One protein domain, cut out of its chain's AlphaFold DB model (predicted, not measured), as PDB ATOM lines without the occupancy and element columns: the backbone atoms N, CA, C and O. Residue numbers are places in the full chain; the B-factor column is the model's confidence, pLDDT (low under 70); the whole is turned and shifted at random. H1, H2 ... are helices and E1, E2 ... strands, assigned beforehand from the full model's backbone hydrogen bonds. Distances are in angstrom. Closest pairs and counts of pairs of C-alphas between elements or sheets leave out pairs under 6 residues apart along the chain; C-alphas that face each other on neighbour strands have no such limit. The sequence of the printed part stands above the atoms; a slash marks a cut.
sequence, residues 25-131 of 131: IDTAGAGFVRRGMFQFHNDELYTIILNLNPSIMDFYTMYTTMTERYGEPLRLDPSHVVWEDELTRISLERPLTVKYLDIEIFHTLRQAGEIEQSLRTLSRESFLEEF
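This is residues 25 to 131 of the 131 residues of an uncharacterized protein of Spirochaetaceae bacterium (UniProt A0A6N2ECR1). A twisted wall of six antiparallel strands has the short helix H1 over one face toward its E4 end, and the long helix H2 leaves it where E6 ends. Residues 110 to 131, of which 110 to 129 belong to H2, stick out as a long arm. The printed part has 107 residues, with two named helices and six named strands in the order E1, E2, E3, H1, E4, E5, E6, H2; across the sheet the order is E1, E2, E3, E6, E5, E4, and the class is mixed, helices and strands. The whole is loose, with a radius of gyration of the C-alphas of 18.8 A, and spans 62 by 30 by 28 A, the arm making the length.

Begin with E1, residues 25 to 28, E2, residues 33 to 41, and E3, residues 44 to 52, a meander, each strand the antiparallel neighbour of the one before. Look for N 27 and O 36, 3.0 A apart, between E1 and E2, and N 37 and O 49, 2.9 A, between E2 and E3. E4, residues 80 to 84, E5, residues 88 to 93, and E6, residues 97 to 102, form a second meander, with N 83 and O 90 at 2.9 A and N 91 and O 99 at 2.9 A. E3 and E6 are antiparallel neighbours at 171 degrees, with N 50 and O 98 at 2.8 A; E1 and E4 are the edge strands. H1, residues 59 to 70, is on the sheet at a height of 9.7 A, over E5 and along it at 8 degrees on the local plane; E6 and E4 are only just not under it, with 2 of its C-alphas each. The closest C-alphas of H1 and E5 are those of Tyr 63 and Leu 92, 7.2 A apart. H2, residues 103 to 129, only grazes the sheet with residues 103 to 109; its closest C-alpha to E3 is that of Ile 105, 6.2 A from that of Tyr 46. H1 and H2 are apart, and in both every O i to N i+4 pair is within hydrogen-bond range.

Find C-alpha 25 at (178.346, 213.316, 245.461), where E1 begins its 10.1 A. E2 runs 23.5 A and E3 23.4 A. Find C-alpha 59 at (158.185, 226.504, 239.772); from there H1 runs 15.9 A. E4 is 13.1 A long, E5 16.4 A and E6 16.9 A. H2 runs 39.2 A, to C-alpha 129 at (165.517, 172.009, 239.441).

The C-alphas of Glu 68 and Phe 131, the two farthest apart, are 63.2 A apart. The printed part has no cut and no long link. Confidence is low, with pLDDT under 70, at residues 115 to 124 and 126 to 131.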
ATOM      1  N   ILE A  25     178.162 212.089 244.694       83.88
ATOM      2  CA  ILE A  25     178.346 213.316 245.461       83.88
ATOM      3  C   ILE A  25     176.983 213.765 245.953       83.88
ATOM      4  O   ILE A  25     176.115 214.118 245.157       83.88
ATOM      5  N   ASP A  26     176.828 213.817 247.269       85.25
ATOM      6  CA  ASP A  26     175.671 214.396 247.938       85.25
ATOM      7  C   ASP A  26     176.129 215.571 248.788       85.25
ATOM      8  O   ASP A  26     176.958 215.437 249.689       85.25
ATOM      9  N   THR A  27     175.621 216.754 248.468       83.38
ATOM     10  CA  THR A  27     176.058 217.972 249.131       83.38
ATOM     11  C   THR A  27     174.894 218.899 249.410       83.38
ATOM     12  O   THR A  27     174.033 219.153 248.562       83.38
ATOM     13  N   ALA A  28     174.926 219.494 250.602       83.88
ATOM     14  CA  ALA A  28     174.135 220.675 250.891       83.88
ATOM     15  C   ALA A  28     174.539 221.805 249.936       83.88
ATOM     16  O   ALA A  28     175.724 221.995 249.622       83.88
ATOM     17  N   GLY A  29     173.532 222.526 249.460       80.06
ATOM     18  CA  GLY A  29     173.717 223.729 248.670       80.06
ATOM     19  C   GLY A  29     173.659 224.994 249.526       80.06
ATOM     20  O   GLY A  29     173.451 224.940 250.739       80.06
ATOM     21  N   ALA A  30     173.844 226.143 248.884       78.00
ATOM     22  CA  ALA A  30     173.636 227.455 249.482       78.00
ATOM     23  C   ALA A  30     172.730 228.325 248.595       78.00
ATOM     24  O   ALA A  30     172.794 228.273 247.364       78.00
ATOM     25  N   GLY A  31     171.891 229.152 249.226       85.81
ATOM     26  CA  GLY A  31     170.990 230.076 248.531       85.81
ATOM     27  C   GLY A  31     169.895 229.353 247.740       85.81
ATOM     28  O   GLY A  31     168.975 228.782 248.332       85.81
ATOM     29  N   PHE A  32     169.987 229.412 246.407       87.19
ATOM     30  CA  PHE A  32     168.991 228.887 245.464       87.19
ATOM     31  C   PHE A  32     168.926 227.358 245.422       87.19
ATOM     32  O   PHE A  32     167.863 226.804 245.152       87.19
ATOM     33  N   VAL A  33     170.034 226.673 245.713       90.62
ATOM     34  CA  VAL A  33     170.099 225.208 245.761       90.62
ATOM     35  C   VAL A  33     170.136 224.778 247.220       90.62
ATOM     36  O   VAL A  33     171.003 225.209 247.974       90.62
ATOM     37  N   ARG A  34     169.204 223.920 247.637       89.50
ATOM     38  CA  ARG A  34     169.207 223.315 248.979       89.50
ATOM     39  C   ARG A  34     170.113 222.096 249.037       89.50
ATOM     40  O   ARG A  34     170.805 221.889 250.029       89.50
ATOM     41  N   ARG A  35     170.094 221.280 247.983       90.50
ATOM     42  CA  ARG A  35     170.848 220.027 247.911       90.50
ATOM     43  C   ARG A  35     171.122 219.656 246.462       90.50
ATOM     44  O   ARG A  35     170.213 219.742 245.639       90.50
ATOM     45  N   GLY A  36     172.345 219.229 246.179       91.38
ATOM     46  CA  GLY A  36     172.736 218.647 244.900       91.38
ATOM     47  C   GLY A  36     173.168 217.202 245.093       91.38
ATOM     48  O   GLY A  36     173.917 216.906 246.023       91.38
ATOM     49  N   MET A  37     172.685 216.327 244.222       91.50
ATOM     50  CA  MET A  37     173.137 214.947 244.103       91.50
ATOM     51  C   MET A  37     173.683 214.745 242.695       91.50
ATOM     52  O   MET A  37     173.016 215.106 241.726       91.50
ATOM     53  N   PHE A  38     174.876 214.180 242.589       90.69
ATOM     54  CA  PHE A  38     175.570 213.951 241.327       90.69
ATOM     55  C   PHE A  38     176.010 212.499 241.285       90.69
ATOM     56  O   PHE A  38     176.638 212.017 242.230       90.69
ATOM     57  N   GLN A  39     175.659 211.812 240.209       87.00
ATOM     58  CA  GLN A  39     176.015 210.419 240.000       87.00
ATOM     59  C   GLN A  39     176.841 210.302 238.731       87.00
ATOM     60  O   GLN A  39     176.473 210.858 237.694       87.00
ATOM     61  N   PHE A  40     177.944 209.578 238.831       87.44
ATOM     62  CA  PHE A  40     178.887 209.387 237.735       87.44
ATOM     63  C   PHE A  40     178.809 207.950 237.214       87.44
ATOM     64  O   PHE A  40     178.149 207.140 237.825       87.44
ATOM     65  N   HIS A  41     179.402 207.595 236.091       85.25
ATOM     66  CA  HIS A  41     179.582 206.219 235.635       85.25
ATOM     67  C   HIS A  41     180.822 206.227 234.753       85.25
ATOM     68  O   HIS A  41     180.901 207.058 233.860       85.25
ATOM     69  N   ASN A  42     181.812 205.377 235.040       86.00
ATOM     70  CA  ASN A  42     183.118 205.409 234.364       86.00
ATOM     71  C   ASN A  42     183.725 206.826 234.287       86.00
ATOM     72  O   ASN A  42     184.186 207.257 233.239       86.00
ATOM     73  N   ASP A  43     183.674 207.555 235.408       85.00
ATOM     74  CA  ASP A  43     184.122 208.950 235.548       85.00
ATOM     75  C   ASP A  43     183.328 210.009 234.752       85.00
ATOM     76  O   ASP A  43     183.632 211.201 234.834       85.00
ATOM     77  N   GLU A  44     182.242 209.627 234.076       87.31
ATOM     78  CA  GLU A  44     181.346 210.538 233.355       87.31
ATOM     79  C   GLU A  44     180.087 210.857 234.168       87.31
ATOM     80  O   GLU A  44     179.503 209.988 234.808       87.31
ATOM     81  N   LEU A  45     179.648 212.116 234.187       87.75
ATOM     82  CA  LEU A  45     178.456 212.529 234.935       87.75
ATOM     83  C   LEU A  45     177.185 212.092 234.200       87.75
ATOM     84  O   LEU A  45     176.855 212.664 233.167       87.75
ATOM     85  N   TYR A  46     176.421 211.163 234.775       89.81
ATOM     86  CA  TYR A  46     175.219 210.638 234.119       89.81
ATOM     87  C   TYR A  46     173.909 211.156 234.717       89.81
ATOM     88  O   TYR A  46     172.871 211.129 234.061       89.81
ATOM     89  N   THR A  47     173.905 211.608 235.973       93.00
ATOM     90  CA  THR A  47     172.698 212.164 236.602       93.00
ATOM     91  C   THR A  47     173.029 213.308 237.541       93.00
ATOM     92  O   THR A  47     173.936 213.214 238.369       93.00
ATOM     93  N   ILE A  48     172.217 214.362 237.475       94.50
ATOM     94  CA  ILE A  48     172.192 215.434 238.472       94.50
ATOM     95  C   ILE A  48     170.777 215.547 239.020       94.50
ATOM     96  O   ILE A  48     169.816 215.546 238.258       94.50
ATOM     97  N   ILE A  49     170.640 215.705 240.333       93.88
ATOM     98  CA  ILE A  49     169.379 216.068 240.981       93.88
ATOM     99  C   ILE A  49     169.629 217.290 241.855       93.88
ATOM    100  O   ILE A  49     170.341 217.225 242.860       93.88
ATOM    101  N   LEU A  50     169.010 218.407 241.490       94.38
ATOM    102  CA  LEU A  50     169.065 219.659 242.230       94.38
ATOM    103  C   LEU A  50     167.719 219.907 242.898       94.38
ATOM    104  O   LEU A  50     166.714 220.143 242.236       94.38
ATOM    105  N   ASN A  51     167.713 219.897 244.227       93.69
ATOM    106  CA  ASN A  51     166.579 220.376 245.004       93.69
ATOM    107  C   ASN A  51     166.778 221.870 245.234       93.69
ATOM    108  O   ASN A  51     167.692 222.274 245.965       93.69
ATOM    109  N   LEU A  52     165.944 222.688 244.603       93.44
ATOM    110  CA  LEU A  52     166.018 224.136 244.721       93.44
ATOM    111  C   LEU A  52     165.259 224.622 245.958       93.44
ATOM    112  O   LEU A  52     164.563 223.868 246.642       93.44
ATOM    113  N   ASN A  53     165.436 225.896 246.288       92.00
ATOM    114  CA  ASN A  53     164.801 226.519 247.433       92.00
ATOM    115  C   ASN A  53     163.457 227.171 247.049       92.00
ATOM    116  O   ASN A  53     163.473 228.311 246.581       92.00
ATOM    117  N   PRO A  54     162.297 226.526 247.311       90.75
ATOM    118  CA  PRO A  54     160.980 227.083 246.992       90.75
ATOM    119  C   PRO A  54     160.642 228.382 247.742       90.75
ATOM    120  O   PRO A  54     159.671 229.050 247.414       90.75
ATOM    121  N   SER A  55     161.411 228.742 248.777       91.25
ATOM    122  CA  SER A  55     161.242 230.012 249.498       91.25
ATOM    123  C   SER A  55     161.902 231.198 248.788       91.25
ATOM    124  O   SER A  55     161.672 232.334 249.183       91.25
ATOM    125  N   ILE A  56     162.757 230.938 247.794       90.88
ATOM    126  CA  ILE A  56     163.521 231.956 247.051       90.88
ATOM    127  C   ILE A  56     163.107 231.982 245.577       90.88
ATOM    128  O   ILE A  56     163.168 233.025 244.936       90.88
ATOM    129  N   MET A  57     162.702 230.836 245.037       91.56
ATOM    130  CA  MET A  57     162.364 230.648 243.635       91.56
ATOM    131  C   MET A  57     161.111 229.791 243.538       91.56
ATOM    132  O   MET A  57     160.889 228.936 244.388       91.56
ATOM    133  N   ASP A  58     160.302 229.998 242.510       93.06
ATOM    134  CA  ASP A  58     159.089 229.226 242.283       93.06
ATOM    135  C   ASP A  58     159.177 228.386 241.001       93.06
ATOM    136  O   ASP A  58     160.046 228.565 240.143       93.06
ATOM    137  N   PHE A  59     158.251 227.436 240.892       93.81
ATOM    138  CA  PHE A  59     158.185 226.504 239.772       93.81
ATOM    139  C   PHE A  59     157.921 227.198 238.440       93.81
ATOM    140  O   PHE A  59     158.493 226.793 237.434       93.81
ATOM    141  N   TYR A  60     157.058 228.215 238.420       94.06
ATOM    142  CA  TYR A  60     156.699 228.893 237.183       94.06
ATOM    143  C   TYR A  60     157.892 229.671 236.628       94.06
ATOM    144  O   TYR A  60     158.208 229.503 235.457       94.06
ATOM    145  N   THR A  61     158.621 230.400 237.476       94.62
ATOM    146  CA  THR A  61     159.868 231.073 237.082       94.62
ATOM    147  C   THR A  61     160.889 230.095 236.498       94.62
ATOM    148  O   THR A  61     161.504 230.379 235.469       94.62
ATOM    149  N   MET A  62     161.072 228.921 237.113       94.81
ATOM    150  CA  MET A  62     161.969 227.899 236.562       94.81
ATOM    151  C   MET A  62     161.467 227.348 235.232       94.81
ATOM    152  O   MET A  62     162.247 227.226 234.293       94.81
ATOM    153  N   TYR A  63     160.174 227.048 235.144       95.12
ATOM    154  CA  TYR A  63     159.542 226.572 233.925       95.12
ATOM    155  C   TYR A  63     159.752 227.554 232.770       95.12
ATOM    156  O   TYR A  63     160.299 227.158 231.748       95.12
ATOM    157  N   THR A  64     159.403 228.832 232.944       96.19
ATOM    158  CA  THR A  64     159.552 229.840 231.884       96.19
ATOM    159  C   THR A  64     161.011 230.010 231.483       96.19
ATOM    160  O   THR A  64     161.310 230.005 230.295       96.19
ATOM    161  N   THR A  65     161.930 230.056 232.453       95.94
ATOM    162  CA  THR A  65     163.377 230.155 232.188       95.94
ATOM    163  C   THR A  65     163.889 228.966 231.368       95.94
ATOM    164  O   THR A  65     164.723 229.121 230.477       95.94
ATOM    165  N   MET A  66     163.415 227.755 231.669       95.06
ATOM    166  CA  MET A  66     163.815 226.549 230.944       95.06
ATOM    167  C   MET A  66     163.186 226.497 229.554       95.06
ATOM    168  O   MET A  66     163.889 226.160 228.609       95.06
ATOM    169  N   THR A  67     161.927 226.908 229.403       95.75
ATOM    170  CA  THR A  67     161.274 227.007 228.092       95.75
ATOM    171  C   THR A  67     161.948 228.047 227.195       95.75
ATOM    172  O   THR A  67     162.186 227.784 226.022       95.75
ATOM    173  N   GLU A  68     162.343 229.200 227.736       97.12
ATOM    174  CA  GLU A  68     163.107 230.212 226.990       97.12
ATOM    175  C   GLU A  68     164.470 229.684 226.522       97.12
ATOM    176  O   GLU A  68     164.952 230.058 225.452       97.12
ATOM    177  N   ARG A  69     165.100 228.812 227.317       95.00
ATOM    178  CA  ARG A  69     166.441 228.286 227.039       95.00
ATOM    179  C   ARG A  69     166.453 227.054 226.135       95.00
ATOM    180  O   ARG A  69     167.358 226.929 225.314       95.00
ATOM    181  N   TYR A  70     165.516 226.134 226.334       94.06
ATOM    182  CA  TYR A  70     165.490 224.811 225.701       94.06
ATOM    183  C   TYR A  70     164.325 224.638 224.716       94.06
ATOM    184  O   TYR A  70     164.234 223.606 224.060       94.06
ATOM    185  N   GLY A  71     163.454 225.640 224.585       95.12
ATOM    186  CA  GLY A  71     162.245 225.568 223.774       95.12
ATOM    187  C   GLY A  71     161.076 224.908 224.504       95.12
ATOM    188  O   GLY A  71     161.095 224.698 225.721       95.12
ATOM    189  N   GLU A  72     160.026 224.593 223.747       96.00
ATOM    190  CA  GLU A  72     158.834 223.945 224.292       96.00
ATOM    191  C   GLU A  72     159.169 222.563 224.875       96.00
ATOM    192  O   GLU A  72     159.932 221.802 224.271       96.00
ATOM    193  N   PRO A  73     158.614 222.211 226.046       96.12
ATOM    194  CA  PRO A  73     158.860 220.914 226.648       96.12
ATOM    195  C   PRO A  73     158.243 219.797 225.808       96.12
ATOM    196  O   PRO A  73     157.128 219.911 225.299       96.12
ATOM    197  N   LEU A  74     158.932 218.660 225.750       95.12
ATOM    198  CA  LEU A  74     158.417 217.449 225.117       95.12
ATOM    199  C   LEU A  74     157.181 216.919 225.857       95.12
ATOM    200  O   LEU A  74     156.259 216.376 225.248       95.12
ATOM    201  N   ARG A  75     157.163 217.046 227.191       93.00
ATOM    202  CA  ARG A  75     156.038 216.624 228.036       93.00
ATOM    203  C   ARG A  75     155.777 217.638 229.136       93.00
ATOM    204  O   ARG A  75     156.703 218.090 229.805       93.00
ATOM    205  N   LEU A  76     154.501 217.926 229.358       92.19
ATOM    206  CA  LEU A  76     154.021 218.809 230.410       92.19
ATOM    207  C   LEU A  76     152.821 218.156 231.096       92.19
ATOM    208  O   LEU A  76     151.791 217.924 230.464       92.19
ATOM    209  N   ASP A  77     152.945 217.882 232.391       90.44
ATOM    210  CA  ASP A  77     151.830 217.465 233.232       90.44
ATOM    211  C   ASP A  77     151.838 218.211 234.578       90.44
ATOM    212  O   ASP A  77     152.784 218.942 234.888       90.44
ATOM    213  N   PRO A  78     150.775 218.093 235.399       84.50
ATOM    214  CA  PRO A  78     150.673 218.853 236.642       84.50
ATOM    215  C   PRO A  78     151.814 218.609 237.638       84.50
ATOM    216  O   PRO A  78     152.040 219.453 238.508       84.50
ATOM    217  N   SER A  79     152.507 217.472 237.543       87.00
ATOM    218  CA  SER A  79     153.553 217.052 238.475       87.00
ATOM    219  C   SER A  79     154.965 217.358 237.979       87.00
ATOM    220  O   SER A  79     155.832 217.667 238.804       87.00
ATOM    221  N   HIS A  80     155.198 217.309 236.663       91.62
ATOM    222  CA  HIS A  80     156.514 217.541 236.083       91.62
ATOM    223  C   HIS A  80     156.492 218.006 234.620       91.62
ATOM    224  O   HIS A  80     155.530 217.812 233.880       91.62
ATOM    225  N   VAL A  81     157.602 218.621 234.215       96.69
ATOM    226  CA  VAL A  81     157.889 219.078 232.850       96.69
ATOM    227  C   VAL A  81     159.174 218.421 232.372       96.69
ATOM    228  O   VAL A  81     160.093 218.240 233.171       96.69
ATOM    229  N   VAL A  82     159.246 218.047 231.096       96.94
ATOM    230  CA  VAL A  82     160.398 217.356 230.508       96.94
ATOM    231  C   VAL A  82     160.835 218.039 229.222       96.94
ATOM    232  O   VAL A  82     160.027 218.212 228.311       96.94
ATOM    233  N   TRP A  83     162.128 218.328 229.136       97.38
ATOM    234  CA  TRP A  83     162.853 218.639 227.910       97.38
ATOM    235  C   TRP A  83     163.787 217.470 227.616       97.38
ATOM    236  O   TRP A  83     164.416 216.936 228.529       97.38
ATOM    237  N   GLU A  84     163.846 217.037 226.368       95.31
ATOM    238  CA  GLU A  84     164.633 215.875 225.968       95.31
ATOM    239  C   GLU A  84     165.129 216.091 224.541       95.31
ATOM    240  O   GLU A  84     164.357 216.524 223.682       95.31
ATOM    241  N   ASP A  85     166.409 215.815 224.318       93.25
ATOM    242  CA  ASP A  85     167.022 215.706 222.996       93.25
ATOM    243  C   ASP A  85     167.625 214.302 222.814       93.25
ATOM    244  O   ASP A  85     167.284 213.374 223.545       93.25
ATOM    245  N   GLU A  86     168.480 214.111 221.810       91.38
ATOM    246  CA  GLU A  86     169.079 212.799 221.524       91.38
ATOM    247  C   GLU A  86     170.068 212.332 222.604       91.38
ATOM    248  O   GLU A  86     170.296 211.131 222.740       91.38
ATOM    249  N   LEU A  87     170.656 213.258 223.364       93.00
ATOM    250  CA  LEU A  87     171.753 212.973 224.291       93.00
ATOM    251  C   LEU A  87     171.316 213.084 225.750       93.00
ATOM    252  O   LEU A  87     171.811 212.364 226.618       93.00
ATOM    253  N   THR A  88     170.401 214.001 226.047       93.94
ATOM    254  CA  THR A  88     170.115 214.423 227.411       93.94
ATOM    255  C   THR A  88     168.631 214.623 227.657       93.94
ATOM    256  O   THR A  88     167.863 215.077 226.808       93.94
ATOM    257  N   ARG A  89     168.229 214.328 228.890       95.50
ATOM    258  CA  ARG A  89     166.893 214.610 229.397       95.50
ATOM    259  C   ARG A  89     166.986 215.493 230.626       95.50
ATOM    260  O   ARG A  89     167.679 215.175 231.591       95.50
ATOM    261  N   ILE A  90     166.217 216.571 230.622       96.44
ATOM    262  CA  ILE A  90     166.068 217.474 231.753       96.44
ATOM    263  C   ILE A  90     164.612 217.447 232.214       96.44
ATOM    264  O   ILE A  90     163.695 217.607 231.411       96.44
ATOM    265  N   SER A  91     164.376 217.272 233.514       96.19
ATOM    266  CA  SER A  91     163.035 217.391 234.089       96.19
ATOM    267  C   SER A  91     162.959 218.437 235.192       96.19
ATOM    268  O   SER A  91     163.890 218.610 235.975       96.19
ATOM    269  N   LEU A  92     161.822 219.127 235.255       96.88
ATOM    270  CA  LEU A  92     161.443 220.016 236.347       96.88
ATOM    271  C   LEU A  92     160.227 219.420 237.060       96.88
ATOM    272  O   LEU A  92     159.149 219.318 236.484       96.88
ATOM    273  N   GLU A  93     160.393 219.032 238.318       94.81
ATOM    274  CA  GLU A  93     159.387 218.347 239.130       94.81
ATOM    275  C   GLU A  93     158.936 219.223 240.301       94.81
ATOM    276  O   GLU A  93     159.715 219.990 240.880       94.81
ATOM    277  N   ARG A  94     157.664 219.098 240.690       91.94
ATOM    278  CA  ARG A  94     157.161 219.752 241.902       91.94
ATOM    279  C   ARG A  94     157.734 219.074 243.161       91.94
ATOM    280  O   ARG A  94     157.850 217.852 243.188       91.94
ATOM    281  N   PRO A  95     158.036 219.828 244.237       90.38
ATOM    282  CA  PRO A  95     157.786 221.261 244.394       90.38
ATOM    283  C   PRO A  95     158.777 222.168 243.648       90.38
ATOM    284  O   PRO A  95     158.331 223.180 243.115       90.38
ATOM    285  N   LEU A  96     160.071 221.828 243.589       94.19
ATOM    286  CA  LEU A  96     161.073 222.566 242.808       94.19
ATOM    287  C   LEU A  96     162.375 221.759 242.657       94.19
ATOM    288  O   LEU A  96     163.410 222.091 243.243       94.19
ATOM    289  N   THR A  97     162.307 220.669 241.900       95.69
ATOM    290  CA  THR A  97     163.441 219.769 241.671       95.69
ATOM    291  C   THR A  97     163.797 219.746 240.197       95.69
ATOM    292  O   THR A  97     162.941 219.461 239.368       95.69
ATOM    293  N   VAL A  98     165.060 220.007 239.874       96.12
ATOM    294  CA  VAL A  98     165.588 219.864 238.513       96.12
ATOM    295  C   VAL A  98     166.401 218.585 238.443       96.12
ATOM    296  O   VAL A  98     167.271 218.364 239.288       96.12
ATOM    297  N   LYS A  99     166.144 217.753 237.437       95.81
ATOM    298  CA  LYS A  99     166.958 216.577 237.144       95.81
ATOM    299  C   LYS A  99     167.580 216.690 235.768       95.81
ATOM    300  O   LYS A  99     166.950 217.195 234.848       95.81
ATOM    301  N   TYR A 100     168.798 216.190 235.661       95.69
ATOM    302  CA  TYR A 100     169.506 215.939 234.415       95.69
ATOM    303  C   TYR A 100     169.787 214.444 234.327       95.69
ATOM    304  O   TYR A 100     170.123 213.829 235.343       95.69
ATOM    305  N   LEU A 101     169.684 213.902 233.122       93.56
ATOM    306  CA  LEU A 101     169.988 212.524 232.795       93.56
ATOM    307  C   LEU A 101     170.721 212.475 231.455       93.56
ATOM    308  O   LEU A 101     170.234 213.030 230.471       93.56
ATOM    309  N   ASP A 102     171.845 211.773 231.431       94.75
ATOM    310  CA  ASP A 102     172.493 211.329 230.201       94.75
ATOM    311  C   ASP A 102     171.781 210.074 229.676       94.75
ATOM    312  O   ASP A 102     171.655 209.073 230.394       94.75
ATOM    313  N   ILE A 103     171.248 210.150 228.458       93.50
ATOM    314  CA  ILE A 103     170.387 209.109 227.886       93.50
ATOM    315  C   ILE A 103     171.198 207.857 227.525       93.50
ATOM    316  O   ILE A 103     170.744 206.739 227.785       93.50
ATOM    317  N   GLU A 104     172.400 208.019 226.974       92.69
ATOM    318  CA  GLU A 104     173.242 206.908 226.520       92.69
ATOM    319  C   GLU A 104     173.726 206.062 227.703       92.69
ATOM    320  O   GLU A 104     173.561 204.831 227.725       92.69
ATOM    321  N   ILE A 105     174.239 206.726 228.740       89.38
ATOM    322  CA  ILE A 105     174.681 206.048 229.958       89.38
ATOM    323  C   ILE A 105     173.485 205.397 230.663       89.38
ATOM    324  O   ILE A 105     173.577 204.256 231.124       89.38
ATOM    325  N   PHE A 106     172.331 206.071 230.710       88.00
ATOM    326  CA  PHE A 106     171.117 205.503 231.296       88.00
ATOM    327  C   PHE A 106     170.679 204.211 230.600       88.00
ATOM    328  O   PHE A 106     170.363 203.224 231.271       88.00
ATOM    329  N   HIS A 107     170.678 204.185 229.265       88.81
ATOM    330  CA  HIS A 107     170.328 202.985 228.508       88.81
ATOM    331  C   HIS A 107     171.326 201.848 228.727       88.81
ATOM    332  O   HIS A 107     170.898 200.711 228.938       88.81
ATOM    333  N   THR A 108     172.623 202.155 228.759       87.44
ATOM    334  CA  THR A 108     173.685 201.179 229.048       87.44
ATOM    335  C   THR A 108     173.489 200.535 230.422       87.44
ATOM    336  O   THR A 108     173.442 199.308 230.544       87.44
ATOM    337  N   LEU A 109     173.281 201.353 231.459       83.75
ATOM    338  CA  LEU A 109     173.048 200.877 232.824       83.75
ATOM    339  C   LEU A 109     171.762 200.055 232.941       83.75
ATOM    340  O   LEU A 109     171.725 199.043 233.643       83.75
ATOM    341  N   ARG A 110     170.702 200.466 232.236       83.06
ATOM    342  CA  ARG A 110     169.432 199.741 232.223       83.06
ATOM    343  C   ARG A 110     169.583 198.351 231.602       83.06
ATOM    344  O   ARG A 110     169.114 197.383 232.196       83.06
ATOM    345  N   GLN A 111     170.248 198.246 230.453       81.19
ATOM    346  CA  GLN A 111     170.485 196.962 229.785       81.19
ATOM    347  C   GLN A 111     171.334 196.023 230.650       81.19
ATOM    348  O   GLN A 111     170.983 194.855 230.814       81.19
ATOM    349  N   ALA A 112     172.405 196.534 231.267       76.88
ATOM    350  CA  ALA A 112     173.228 195.752 232.188       76.88
ATOM    351  C   ALA A 112     172.410 195.207 233.377       76.88
ATOM    352  O   ALA A 112     172.538 194.035 233.736       76.88
ATOM    353  N   GLY A 113     171.521 196.029 233.947       73.56
ATOM    354  CA  GLY A 113     170.632 195.622 235.037       73.56
ATOM    355  C   GLY A 113     169.602 194.557 234.634       73.56
ATOM    356  O   GLY A 113     169.377 193.608 235.387       73.56
ATOM    357  N   GLU A 114     168.999 194.676 233.448       72.19
ATOM    358  CA  GLU A 114     168.055 193.682 232.906       72.19
ATOM    359  C   GLU A 114     168.744 192.322 232.647       72.19
ATOM    360  O   GLU A 114     168.186 191.266 232.967       72.19
ATOM    361  N   ILE A 115     169.989 192.333 232.152       66.00
ATOM    362  CA  ILE A 115     170.814 191.124 231.979       66.00
ATOM    363  C   ILE A 115     171.124 190.471 233.334       66.00
ATOM    364  O   ILE A 115     170.934 189.262 233.491       66.00
ATOM    365  N   GLU A 116     171.551 191.245 234.336       65.50
ATOM    366  CA  GLU A 116     171.872 190.719 235.671       65.50
ATOM    367  C   GLU A 116     170.648 190.067 236.340       65.50
ATOM    368  O   GLU A 116     170.746 188.977 236.912       65.50
ATOM    369  N   GLN A 117     169.477 190.704 236.247       63.03
ATOM    370  CA  GLN A 117     168.225 190.157 236.780       63.03
ATOM    371  C   GLN A 117     167.823 188.853 236.083       63.03
ATOM    372  O   GLN A 117     167.395 187.904 236.748       63.03
ATOM    373  N   SER A 118     168.002 188.784 234.764       64.81
ATOM    374  CA  SER A 118     167.708 187.586 233.973       64.81
ATOM    375  C   SER A 118     168.618 186.419 234.373       64.81
ATOM    376  O   SER A 118     168.130 185.325 234.650       64.81
ATOM    377  N   LEU A 119     169.927 186.659 234.521       54.12
ATOM    378  CA  LEU A 119     170.893 185.654 234.986       54.12
ATOM    379  C   LEU A 119     170.598 185.160 236.408       54.12
ATOM    380  O   LEU A 119     170.684 183.963 236.676       54.12
ATOM    381  N   ARG A 120     170.208 186.059 237.321       62.25
ATOM    382  CA  ARG A 120     169.797 185.679 238.685       62.25
ATOM    383  C   ARG A 120     168.539 184.818 238.691       62.25
ATOM    384  O   ARG A 120     168.432 183.914 239.516       62.25
ATOM    385  N   THR A 121     167.597 185.100 237.794       66.38
ATOM    386  CA  THR A 121     166.353 184.331 237.666       66.38
ATOM    387  C   THR A 121     166.648 182.927 237.150       66.38
ATOM    388  O   THR A 121     166.277 181.964 237.811       66.38
ATOM    389  N   LEU A 122     167.436 182.813 236.076       68.19
ATOM    390  CA  LEU A 122     167.886 181.526 235.537       68.19
ATOM    391  C   LEU A 122     168.677 180.714 236.570       68.19
ATOM    392  O   LEU A 122     168.392 179.544 236.782       68.19
ATOM    393  N   SER A 123     169.622 181.339 237.279       62.34
ATOM    394  CA  SER A 123     170.397 180.664 238.329       62.34
ATOM    395  C   SER A 123     169.517 180.153 239.471       62.34
ATOM    396  O   SER A 123     169.810 179.103 240.042       62.34
ATOM    397  N   ARG A 124     168.454 180.886 239.820       64.81
ATOM    398  CA  ARG A 124     167.490 180.454 240.834       64.81
ATOM    399  C   ARG A 124     166.646 179.285 240.338       64.81
ATOM    400  O   ARG A 124     166.410 178.367 241.113       64.81
ATOM    401  N   GLU A 125     166.183 179.329 239.095       70.31
ATOM    402  CA  GLU A 125     165.404 178.247 238.487       70.31
ATOM    403  C   GLU A 125     166.238 176.968 238.381       70.31
ATOM    404  O   GLU A 125     165.817 175.943 238.902       70.31
ATOM    405  N   SER A 126     167.469 177.047 237.863       62.59
ATOM    406  CA  SER A 126     168.377 175.895 237.789       62.59
ATOM    407  C   SER A 126     168.695 175.296 239.162       62.59
ATOM    408  O   SER A 126     168.714 174.081 239.303       62.59
ATOM    409  N   PHE A 127     168.886 176.121 240.198       55.88
ATOM    410  CA  PHE A 127     169.072 175.622 241.567       55.88
ATOM    411  C   PHE A 127     167.829 174.899 242.110       55.88
ATOM    412  O   PHE A 127     167.955 173.937 242.861       55.88
ATOM    413  N   LEU A 128     166.625 175.361 241.766       59.19
ATOM    414  CA  LEU A 128     165.380 174.719 242.195       59.19
ATOM    415  C   LEU A 128     165.092 173.418 241.437       59.19
ATOM    416  O   LEU A 128     164.411 172.565 241.987       59.19
ATOM    417  N   GLU A 129     165.604 173.258 240.214       66.44
ATOM    418  CA  GLU A 129     165.517 172.009 239.441       66.44
ATOM    419  C   GLU A 129     166.476 170.913 239.943       66.44
ATOM    420  O   GLU A 129     166.302 169.741 239.611       66.44
ATOM    421  N   GLU A 130     167.482 171.272 240.748       59.88
ATOM    422  CA  GLU A 130     168.417 170.326 241.374       59.88
ATOM    423  C   GLU A 130     167.861 169.653 242.651       59.88
ATOM    424  O   GLU A 130     168.520 168.766 243.204       59.88
ATOM    425  N   PHE A 131     166.659 170.032 243.108       43.41
ATOM    426  CA  PHE A 131     165.941 169.443 244.251       43.41
ATOM    427  C   PHE A 131     164.615 168.801 243.832       43.41
ATOM    428  O   PHE A 131     164.237 167.797 244.482       43.41
TER     429      PHE A 131